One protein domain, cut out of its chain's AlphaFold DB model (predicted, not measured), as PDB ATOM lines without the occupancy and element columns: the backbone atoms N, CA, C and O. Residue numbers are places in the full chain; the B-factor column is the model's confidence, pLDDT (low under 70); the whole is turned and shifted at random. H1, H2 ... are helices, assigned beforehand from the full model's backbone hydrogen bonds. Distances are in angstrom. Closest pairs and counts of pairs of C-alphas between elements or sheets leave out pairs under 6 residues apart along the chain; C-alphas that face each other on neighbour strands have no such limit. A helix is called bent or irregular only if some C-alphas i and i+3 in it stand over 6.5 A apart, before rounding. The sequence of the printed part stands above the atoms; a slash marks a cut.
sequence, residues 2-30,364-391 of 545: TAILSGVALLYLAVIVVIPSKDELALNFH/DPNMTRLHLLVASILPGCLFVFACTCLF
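Overview. This is residues 2 to 30 and 364 to 391 of the 545 residues of an uncharacterized protein of Penaeus vannamei (UniProt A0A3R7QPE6). Two long helices lie side by side and run opposite ways as a rod: H2 is nearly straight, and H1, bent, follows it with its first arm H1a and swings across it with its shorter second arm H1b. The printed part has 57 residues with two named helices, H1 then H2, and no named strand; the class is all helix. It is loose, with a radius of gyration of the C-alphas of 13.2 A, and spans 46 by 17 by 13 A.

Arrangement. H2, residues 365 to 391, is neither bent nor irregular, but only just: C-alphas 375 and 378 are 6.2 A apart. H1, residues 2 to 26, was assigned as one helix by its hydrogen bonds but is bent, with C-alphas 16 and 19 7.2 A apart; its arms, H1a and H1b, stand at a steep tilt of 50 degrees. H2 touches H1a with residues 375 to 387 alone, at a shallow tilt of 25 degrees, opposite ways; the closest C-alphas, of Ala 3 and Phe 383, are 5.0 A apart. H2 touches H1b with residues 365 to 372 alone, at a steep tilt of 46 degrees, opposite ways; the closest C-alphas, of Ser 21 and Thr 368, are 6.0 A apart. Every O i to N i+4 pair is within hydrogen-bond range in H1b, against 10 of 11 in H1a and 22 of 23 in H2.

Along the chain. H2 measures 38.4 A from C-alpha 365 to C-alpha 391 at (33.968, 38.668, -22.729). H1a, residues 2 to 16, measures 20.6 A from C-alpha 2 at (31.554, 45.043, -11.186), and H1b, residues 19 to 26, 10.5 A.

Size, cuts and confidence. The C-alphas of His 30 and Phe 391, the two farthest apart, are 46.7 A apart. Residues 31 to 363 are not printed, and the link from H1 to H2 runs across this cut, where C-alphas 30 and 364 are 10.5 A apart. The mean pLDDT of the printed part is 92.8, and no printed residue is under 70.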
ATOM      1  N   THR A   2      31.175  46.138 -12.116       90.69
ATOM      2  CA  THR A   2      31.554  45.043 -11.186       90.69
ATOM      3  C   THR A   2      33.028  44.622 -11.254       90.69
ATOM      4  O   THR A   2      33.692  44.664 -10.228       90.69
ATOM      5  N   ALA A   3      33.567  44.333 -12.447       92.12
ATOM      6  CA  ALA A   3      34.980  43.963 -12.630       92.12
ATOM      7  C   ALA A   3      35.985  45.047 -12.182       92.12
ATOM      8  O   ALA A   3      37.082  44.731 -11.735       92.12
ATOM      9  N   ILE A   4      35.615  46.330 -12.268       93.94
ATOM     10  CA  ILE A   4      36.452  47.444 -11.790       93.94
ATOM     11  C   ILE A   4      36.433  47.463 -10.257       93.94
ATOM     12  O   ILE A   4      37.484  47.539  -9.630       93.94
ATOM     13  N   LEU A   5      35.247  47.339  -9.650       93.62
ATOM     14  CA  LEU A   5      35.090  47.342  -8.195       93.62
ATOM     15  C   LEU A   5      35.779  46.136  -7.540       93.62
ATOM     16  O   LEU A   5      36.469  46.312  -6.540       93.62
ATOM     17  N   SER A   6      35.653  44.932  -8.108       93.62
ATOM     18  CA  SER A   6      36.336  43.742  -7.585       93.62
ATOM     19  C   SER A   6      37.845  43.760  -7.848       93.62
ATOM     20  O   SER A   6      38.604  43.346  -6.976       93.62
ATOM     21  N   GLY A   7      38.302  44.305  -8.983       94.25
ATOM     22  CA  GLY A   7      39.728  44.519  -9.254       94.25
ATOM     23  C   GLY A   7      40.375  45.506  -8.272       94.25
ATOM     24  O   GLY A   7      41.439  45.230  -7.723       94.25
ATOM     25  N   VAL A   8      39.699  46.619  -7.972       94.81
ATOM     26  CA  VAL A   8      40.138  47.575  -6.939       94.81
ATOM     27  C   VAL A   8      40.093  46.937  -5.544       94.81
ATOM     28  O   VAL A   8      41.046  47.086  -4.781       94.81
ATOM     29  N   ALA A   9      39.041  46.180  -5.216       93.69
ATOM     30  CA  ALA A   9      38.942  45.473  -3.938       93.69
ATOM     31  C   ALA A   9      40.076  44.449  -3.746       93.69
ATOM     32  O   ALA A   9      40.643  44.394  -2.657       93.69
ATOM     33  N   LEU A  10      40.457  43.702  -4.791       93.25
ATOM     34  CA  LEU A  10      41.613  42.796  -4.762       93.25
ATOM     35  C   LEU A  10      42.908  43.534  -4.404       93.25
ATOM     36  O   LEU A  10      43.649  43.055  -3.551       93.25
ATOM     37  N   LEU A  11      43.169  44.705  -4.995       93.06
ATOM     38  CA  LEU A  11      44.380  45.485  -4.708       93.06
ATOM     39  C   LEU A  11      44.426  45.989  -3.255       93.06
ATOM     40  O   LEU A  11      45.464  45.881  -2.605       93.06
ATOM     41  N   TYR A  12      43.309  46.491  -2.717       91.38
ATOM     42  CA  TYR A  12      43.252  46.928  -1.317       91.38
ATOM     43  C   TYR A  12      43.341  45.753  -0.334       91.38
ATOM     44  O   TYR A  12      44.129  45.802   0.610       91.38
ATOM     45  N   LEU A  13      42.585  44.674  -0.561       92.12
ATOM     46  CA  LEU A  13      42.603  43.487   0.299       92.12
ATOM     47  C   LEU A  13      43.945  42.749   0.238       92.12
ATOM     48  O   LEU A  13      44.357  42.179   1.249       92.12
ATOM     49  N   ALA A  14      44.668  42.816  -0.887       91.12
ATOM     50  CA  ALA A  14      46.016  42.268  -0.998       91.12
ATOM     51  C   ALA A  14      46.967  42.870   0.049       91.12
ATOM     52  O   ALA A  14      47.643  42.130   0.761       91.12
ATOM     53  N   VAL A  15      46.978  44.201   0.183       89.38
ATOM     54  CA  VAL A  15      47.870  44.911   1.117       89.38
ATOM     55  C   VAL A  15      47.332  44.902   2.553       89.38
ATOM     56  O   VAL A  15      48.109  44.780   3.493       89.38
ATOM     57  N   ILE A  16      46.012  45.013   2.739       88.06
ATOM     58  CA  ILE A  16      45.388  45.138   4.069       88.06
ATOM     59  C   ILE A  16      45.239  43.782   4.781       88.06
ATOM     60  O   ILE A  16      45.287  43.749   6.010       88.06
ATOM     61  N   VAL A  17      45.056  42.682   4.034       89.88
ATOM     62  CA  VAL A  17      44.770  41.341   4.586       89.88
ATOM     63  C   VAL A  17      45.715  40.271   4.037       89.88
ATOM     64  O   VAL A  17      46.393  39.611   4.816       89.88
ATOM     65  N   VAL A  18      45.788  40.077   2.715       91.06
ATOM     66  CA  VAL A  18      46.426  38.874   2.137       91.06
ATOM     67  C   VAL A  18      47.916  38.795   2.467       91.06
ATOM     68  O   VAL A  18      48.373  37.752   2.928       91.06
ATOM     69  N   ILE A  19      48.667  39.881   2.264       90.31
ATOM     70  CA  ILE A  19      50.099  39.954   2.585       90.31
ATOM     71  C   ILE A  19      50.341  39.742   4.093       90.31
ATOM     72  O   ILE A  19      50.982  38.740   4.420       90.31
ATOM     73  N   PRO A  20      49.798  40.566   5.017       89.38
ATOM     74  CA  PRO A  20      50.075  40.401   6.444       89.38
ATOM     75  C   PRO A  20      49.597  39.052   7.002       89.38
ATOM     76  O   PRO A  20      50.336  38.430   7.757       89.38
ATOM     77  N   SER A  21      48.432  38.531   6.592       91.06
ATOM     78  CA  SER A  21      47.982  37.198   7.023       91.06
ATOM     79  C   SER A  21      48.868  36.067   6.488       91.06
ATOM     80  O   SER A  21      49.091  35.086   7.193       91.06
ATOM     81  N   LYS A  22      49.401  36.182   5.263       91.75
ATOM     82  CA  LYS A  22      50.332  35.194   4.694       91.75
ATOM     83  C   LYS A  22      51.703  35.253   5.380       91.75
ATOM     84  O   LYS A  22      52.295  34.205   5.612       91.75
ATOM     85  N   ASP A  23      52.199  36.445   5.712       90.12
ATOM     86  CA  ASP A  23      53.471  36.620   6.426       90.12
ATOM     87  C   ASP A  23      53.375  36.147   7.890       90.12
ATOM     88  O   ASP A  23      54.265  35.451   8.372       90.12
ATOM     89  N   GLU A  24      52.264  36.423   8.577       90.38
ATOM     90  CA  GLU A  24      52.015  35.949   9.947       90.38
ATOM     91  C   GLU A  24      51.901  34.422  10.037       90.38
ATOM     92  O   GLU A  24      52.477  33.806  10.932       90.38
ATOM     93  N   LEU A  25      51.218  33.791   9.076       91.50
ATOM     94  CA  LEU A  25      51.143  32.330   8.991       91.50
ATOM     95  C   LEU A  25      52.494  31.695   8.612       91.50
ATOM     96  O   LEU A  25      52.765  30.571   9.031       91.50
ATOM     97  N   ALA A  26      53.358  32.398   7.870       92.19
ATOM     98  CA  ALA A  26      54.706  31.927   7.540       92.19
ATOM     99  C   ALA A  26      55.685  31.988   8.730       92.19
ATOM    100  O   ALA A  26      56.648  31.222   8.767       92.19
ATOM    101  N   LEU A  27      55.429  32.843   9.727       91.06
ATOM    102  CA  LEU A  27      56.225  32.923  10.960       91.06
ATOM    103  C   LEU A  27      56.011  31.738  11.917       91.06
ATOM    104  O   LEU A  27      56.787  31.602  12.855       91.06
ATOM    105  N   ASN A  28      55.019  30.867  11.680       91.81
ATOM    106  CA  ASN A  28      54.780  29.636  12.452       91.81
ATOM    107  C   ASN A  28      54.791  29.837  13.984       91.81
ATOM    108  O   ASN A  28      55.452  29.100  14.712       91.81
ATOM    109  N   PHE A  29      54.063  30.846  14.479       93.56
ATOM    110  CA  PHE A  29      53.868  31.038  15.919       93.56
ATOM    111  C   PHE A  29      53.262  29.791  16.574       93.56
ATOM    112  O   PHE A  29      52.337  29.175  16.030       93.56
ATOM    113  N   HIS A  30      53.755  29.456  17.768       93.56
ATOM    114  CA  HIS A  30      53.180  28.397  18.597       93.56
ATOM    115  C   HIS A  30      51.714  28.709  18.904       93.56
ATOM    116  O   HIS A  30      51.361  29.851  19.189       93.56
ATOM    117  N   ASP A 364      45.289  34.301  16.299       91.62
ATOM    118  CA  ASP A 364      44.282  33.288  15.983       91.62
ATOM    119  C   ASP A 364      44.546  32.773  14.559       91.62
ATOM    120  O   ASP A 364      44.120  33.396  13.579       91.62
ATOM    121  N   PRO A 365      45.256  31.642  14.397       90.88
ATOM    122  CA  PRO A 365      45.581  31.119  13.076       90.88
ATOM    123  C   PRO A 365      44.340  30.641  12.314       90.88
ATOM    124  O   PRO A 365      44.391  30.547  11.089       90.88
ATOM    125  N   ASN A 366      43.224  30.343  12.986       93.31
ATOM    126  CA  ASN A 366      42.005  29.874  12.333       93.31
ATOM    127  C   ASN A 366      41.224  31.054  11.750       93.31
ATOM    128  O   ASN A 366      40.870  31.023  10.570       93.31
ATOM    129  N   MET A 367      41.046  32.130  12.520       90.44
ATOM    130  CA  MET A 367      40.449  33.368  12.016       90.44
ATOM    131  C   MET A 367      41.354  34.065  10.994       90.44
ATOM    132  O   MET A 367      40.849  34.527   9.973       90.44
ATOM    133  N   THR A 368      42.680  34.079  11.173       90.94
ATOM    134  CA  THR A 368      43.615  34.620  10.166       90.94
ATOM    135  C   THR A 368      43.549  33.836   8.846       90.94
ATOM    136  O   THR A 368      43.479  34.450   7.780       90.94
ATOM    137  N   ARG A 369      43.455  32.494   8.878       93.12
ATOM    138  CA  ARG A 369      43.194  31.678   7.670       93.12
ATOM    139  C   ARG A 369      41.824  31.971   7.051       93.12
ATOM    140  O   ARG A 369      41.735  32.100   5.832       93.12
ATOM    141  N   LEU A 370      40.767  32.096   7.857       93.19
ATOM    142  CA  LEU A 370      39.418  32.390   7.365       93.19
ATOM    143  C   LEU A 370      39.350  33.762   6.677       93.19
ATOM    144  O   LEU A 370      38.833  33.862   5.565       93.19
ATOM    145  N   HIS A 371      39.921  34.802   7.292       90.75
ATOM    146  CA  HIS A 371      40.013  36.135   6.697       90.75
ATOM    147  C   HIS A 371      40.825  36.122   5.396       90.75
ATOM    148  O   HIS A 371      40.371  36.687   4.403       90.75
ATOM    149  N   LEU A 372      41.968  35.425   5.362       92.75
ATOM    150  CA  LEU A 372      42.795  35.256   4.162       92.75
ATOM    151  C   LEU A 372      42.026  34.586   3.007       92.75
ATOM    152  O   LEU A 372      42.090  35.056   1.869       92.75
ATOM    153  N   LEU A 373      41.272  33.518   3.289       94.25
ATOM    154  CA  LEU A 373      40.458  32.812   2.293       94.25
ATOM    155  C   LEU A 373      39.298  33.681   1.785       94.25
ATOM    156  O   LEU A 373      39.120  33.815   0.577       94.25
ATOM    157  N   VAL A 374      38.536  34.322   2.677       93.81
ATOM    158  CA  VAL A 374      37.403  35.178   2.282       93.81
ATOM    159  C   VAL A 374      37.879  36.408   1.502       93.81
ATOM    160  O   VAL A 374      37.306  36.725   0.460       93.81
ATOM    161  N   ALA A 375      38.949  37.073   1.948       92.38
ATOM    162  CA  ALA A 375      39.482  38.281   1.314       92.38
ATOM    163  C   ALA A 375      40.147  38.036  -0.054       92.38
ATOM    164  O   ALA A 375      40.306  38.983  -0.822       92.38
ATOM    165  N   SER A 376      40.518  36.793  -0.377       92.56
ATOM    166  CA  SER A 376      41.086  36.421  -1.682       92.56
ATOM    167  C   SER A 376      40.044  35.800  -2.620       92.56
ATOM    168  O   SER A 376      39.868  36.274  -3.744       92.56
ATOM    169  N   ILE A 377      39.310  34.780  -2.160       95.25
ATOM    170  CA  ILE A 377      38.392  33.996  -2.998       95.25
ATOM    171  C   ILE A 377      37.183  34.830  -3.427       95.25
ATOM    172  O   ILE A 377      36.872  34.873  -4.614       95.25
ATOM    173  N   LEU A 378      36.511  35.529  -2.503       94.69
ATOM    174  CA  LEU A 378      35.274  36.257  -2.812       94.69
ATOM    175  C   LEU A 378      35.456  37.334  -3.906       94.69
ATOM    176  O   LEU A 378      34.750  37.268  -4.918       94.69
ATOM    177  N   PRO A 379      36.385  38.306  -3.781       94.50
ATOM    178  CA  PRO A 379      36.588  39.301  -4.833       94.50
ATOM    179  C   PRO A 379      37.250  38.697  -6.084       94.50
ATOM    180  O   PRO A 379      36.967  39.165  -7.186       94.50
ATOM    181  N   GLY A 380      38.048  37.629  -5.946       94.81
ATOM    182  CA  GLY A 380      38.619  36.880  -7.069       94.81
ATOM    183  C   GLY A 380      37.547  36.237  -7.953       94.81
ATOM    184  O   GLY A 380      37.508  36.487  -9.158       94.81
ATOM    185  N   CYS A 381      36.615  35.487  -7.361       96.19
ATOM    186  CA  CYS A 381      35.481  34.890  -8.066       96.19
ATOM    187  C   CYS A 381      34.586  35.955  -8.717       96.19
ATOM    188  O   CYS A 381      34.203  35.795  -9.876       96.19
ATOM    189  N   LEU A 382      34.301  37.065  -8.024       95.50
ATOM    190  CA  LEU A 382      33.525  38.179  -8.585       95.50
ATOM    191  C   LEU A 382      34.239  38.865  -9.762       95.50
ATOM    192  O   LEU A 382      33.582  39.252 -10.728       95.50
ATOM    193  N   PHE A 383      35.568  39.003  -9.711       96.00
ATOM    194  CA  PHE A 383      36.373  39.520 -10.819       96.00
ATOM    195  C   PHE A 383      36.360  38.579 -12.026       96.00
ATOM    196  O   PHE A 383      36.021  39.021 -13.122       96.00
ATOM    197  N   VAL A 384      36.650  37.289 -11.828       96.75
ATOM    198  CA  VAL A 384      36.628  36.287 -12.907       96.75
ATOM    199  C   VAL A 384      35.245  36.227 -13.553       96.75
ATOM    200  O   VAL A 384      35.143  36.404 -14.763       96.75
ATOM    201  N   PHE A 385      34.176  36.088 -12.760       96.50
ATOM    202  CA  PHE A 385      32.800  36.046 -13.264       96.50
ATOM    203  C   PHE A 385      32.441  37.299 -14.075       96.50
ATOM    204  O   PHE A 385      31.972  37.187 -15.207       96.50
ATOM    205  N   ALA A 386      32.721  38.498 -13.552       96.25
ATOM    206  CA  ALA A 386      32.424  39.742 -14.260       96.25
ATOM    207  C   ALA A 386      33.227  39.887 -15.568       96.25
ATOM    208  O   ALA A 386      32.681  40.354 -16.568       96.25
ATOM    209  N   CYS A 387      34.492  39.461 -15.591       95.25
ATOM    210  CA  CYS A 387      35.321  39.450 -16.798       95.25
ATOM    211  C   CYS A 387      34.832  38.419 -17.830       95.25
ATOM    212  O   CYS A 387      34.756  38.743 -19.015       95.25
ATOM    213  N   THR A 388      34.413  37.222 -17.402       95.62
ATOM    214  CA  THR A 388      33.786  36.216 -18.273       95.62
ATOM    215  C   THR A 388      32.483  36.737 -18.881       95.62
ATOM    216  O   THR A 388      32.299  36.629 -20.092       95.62
ATOM    217  N   CYS A 389      31.607  37.376 -18.096       93.75
ATOM    218  CA  CYS A 389      30.390  38.003 -18.619       93.75
ATOM    219  C   CYS A 389      30.697  39.100 -19.649       93.75
ATOM    220  O   CYS A 389      30.077  39.129 -20.710       93.75
ATOM    221  N   LEU A 390      31.675  39.975 -19.384       91.62
ATOM    222  CA  LEU A 390      32.084  41.024 -20.329       91.62
ATOM    223  C   LEU A 390      32.654  40.446 -21.634       91.62
ATOM    224  O   LEU A 390      32.328  40.945 -22.710       91.62
ATOM    225  N   PHE A 391      33.453  39.377 -21.555       92.44
ATOM    226  CA  PHE A 391      33.968  38.668 -22.729       92.44
ATOM    227  C   PHE A 391      32.840  38.037 -23.557       92.44
ATOM    228  O   PHE A 391      32.806  38.211 -24.775       92.44
TER     229      PHE A 391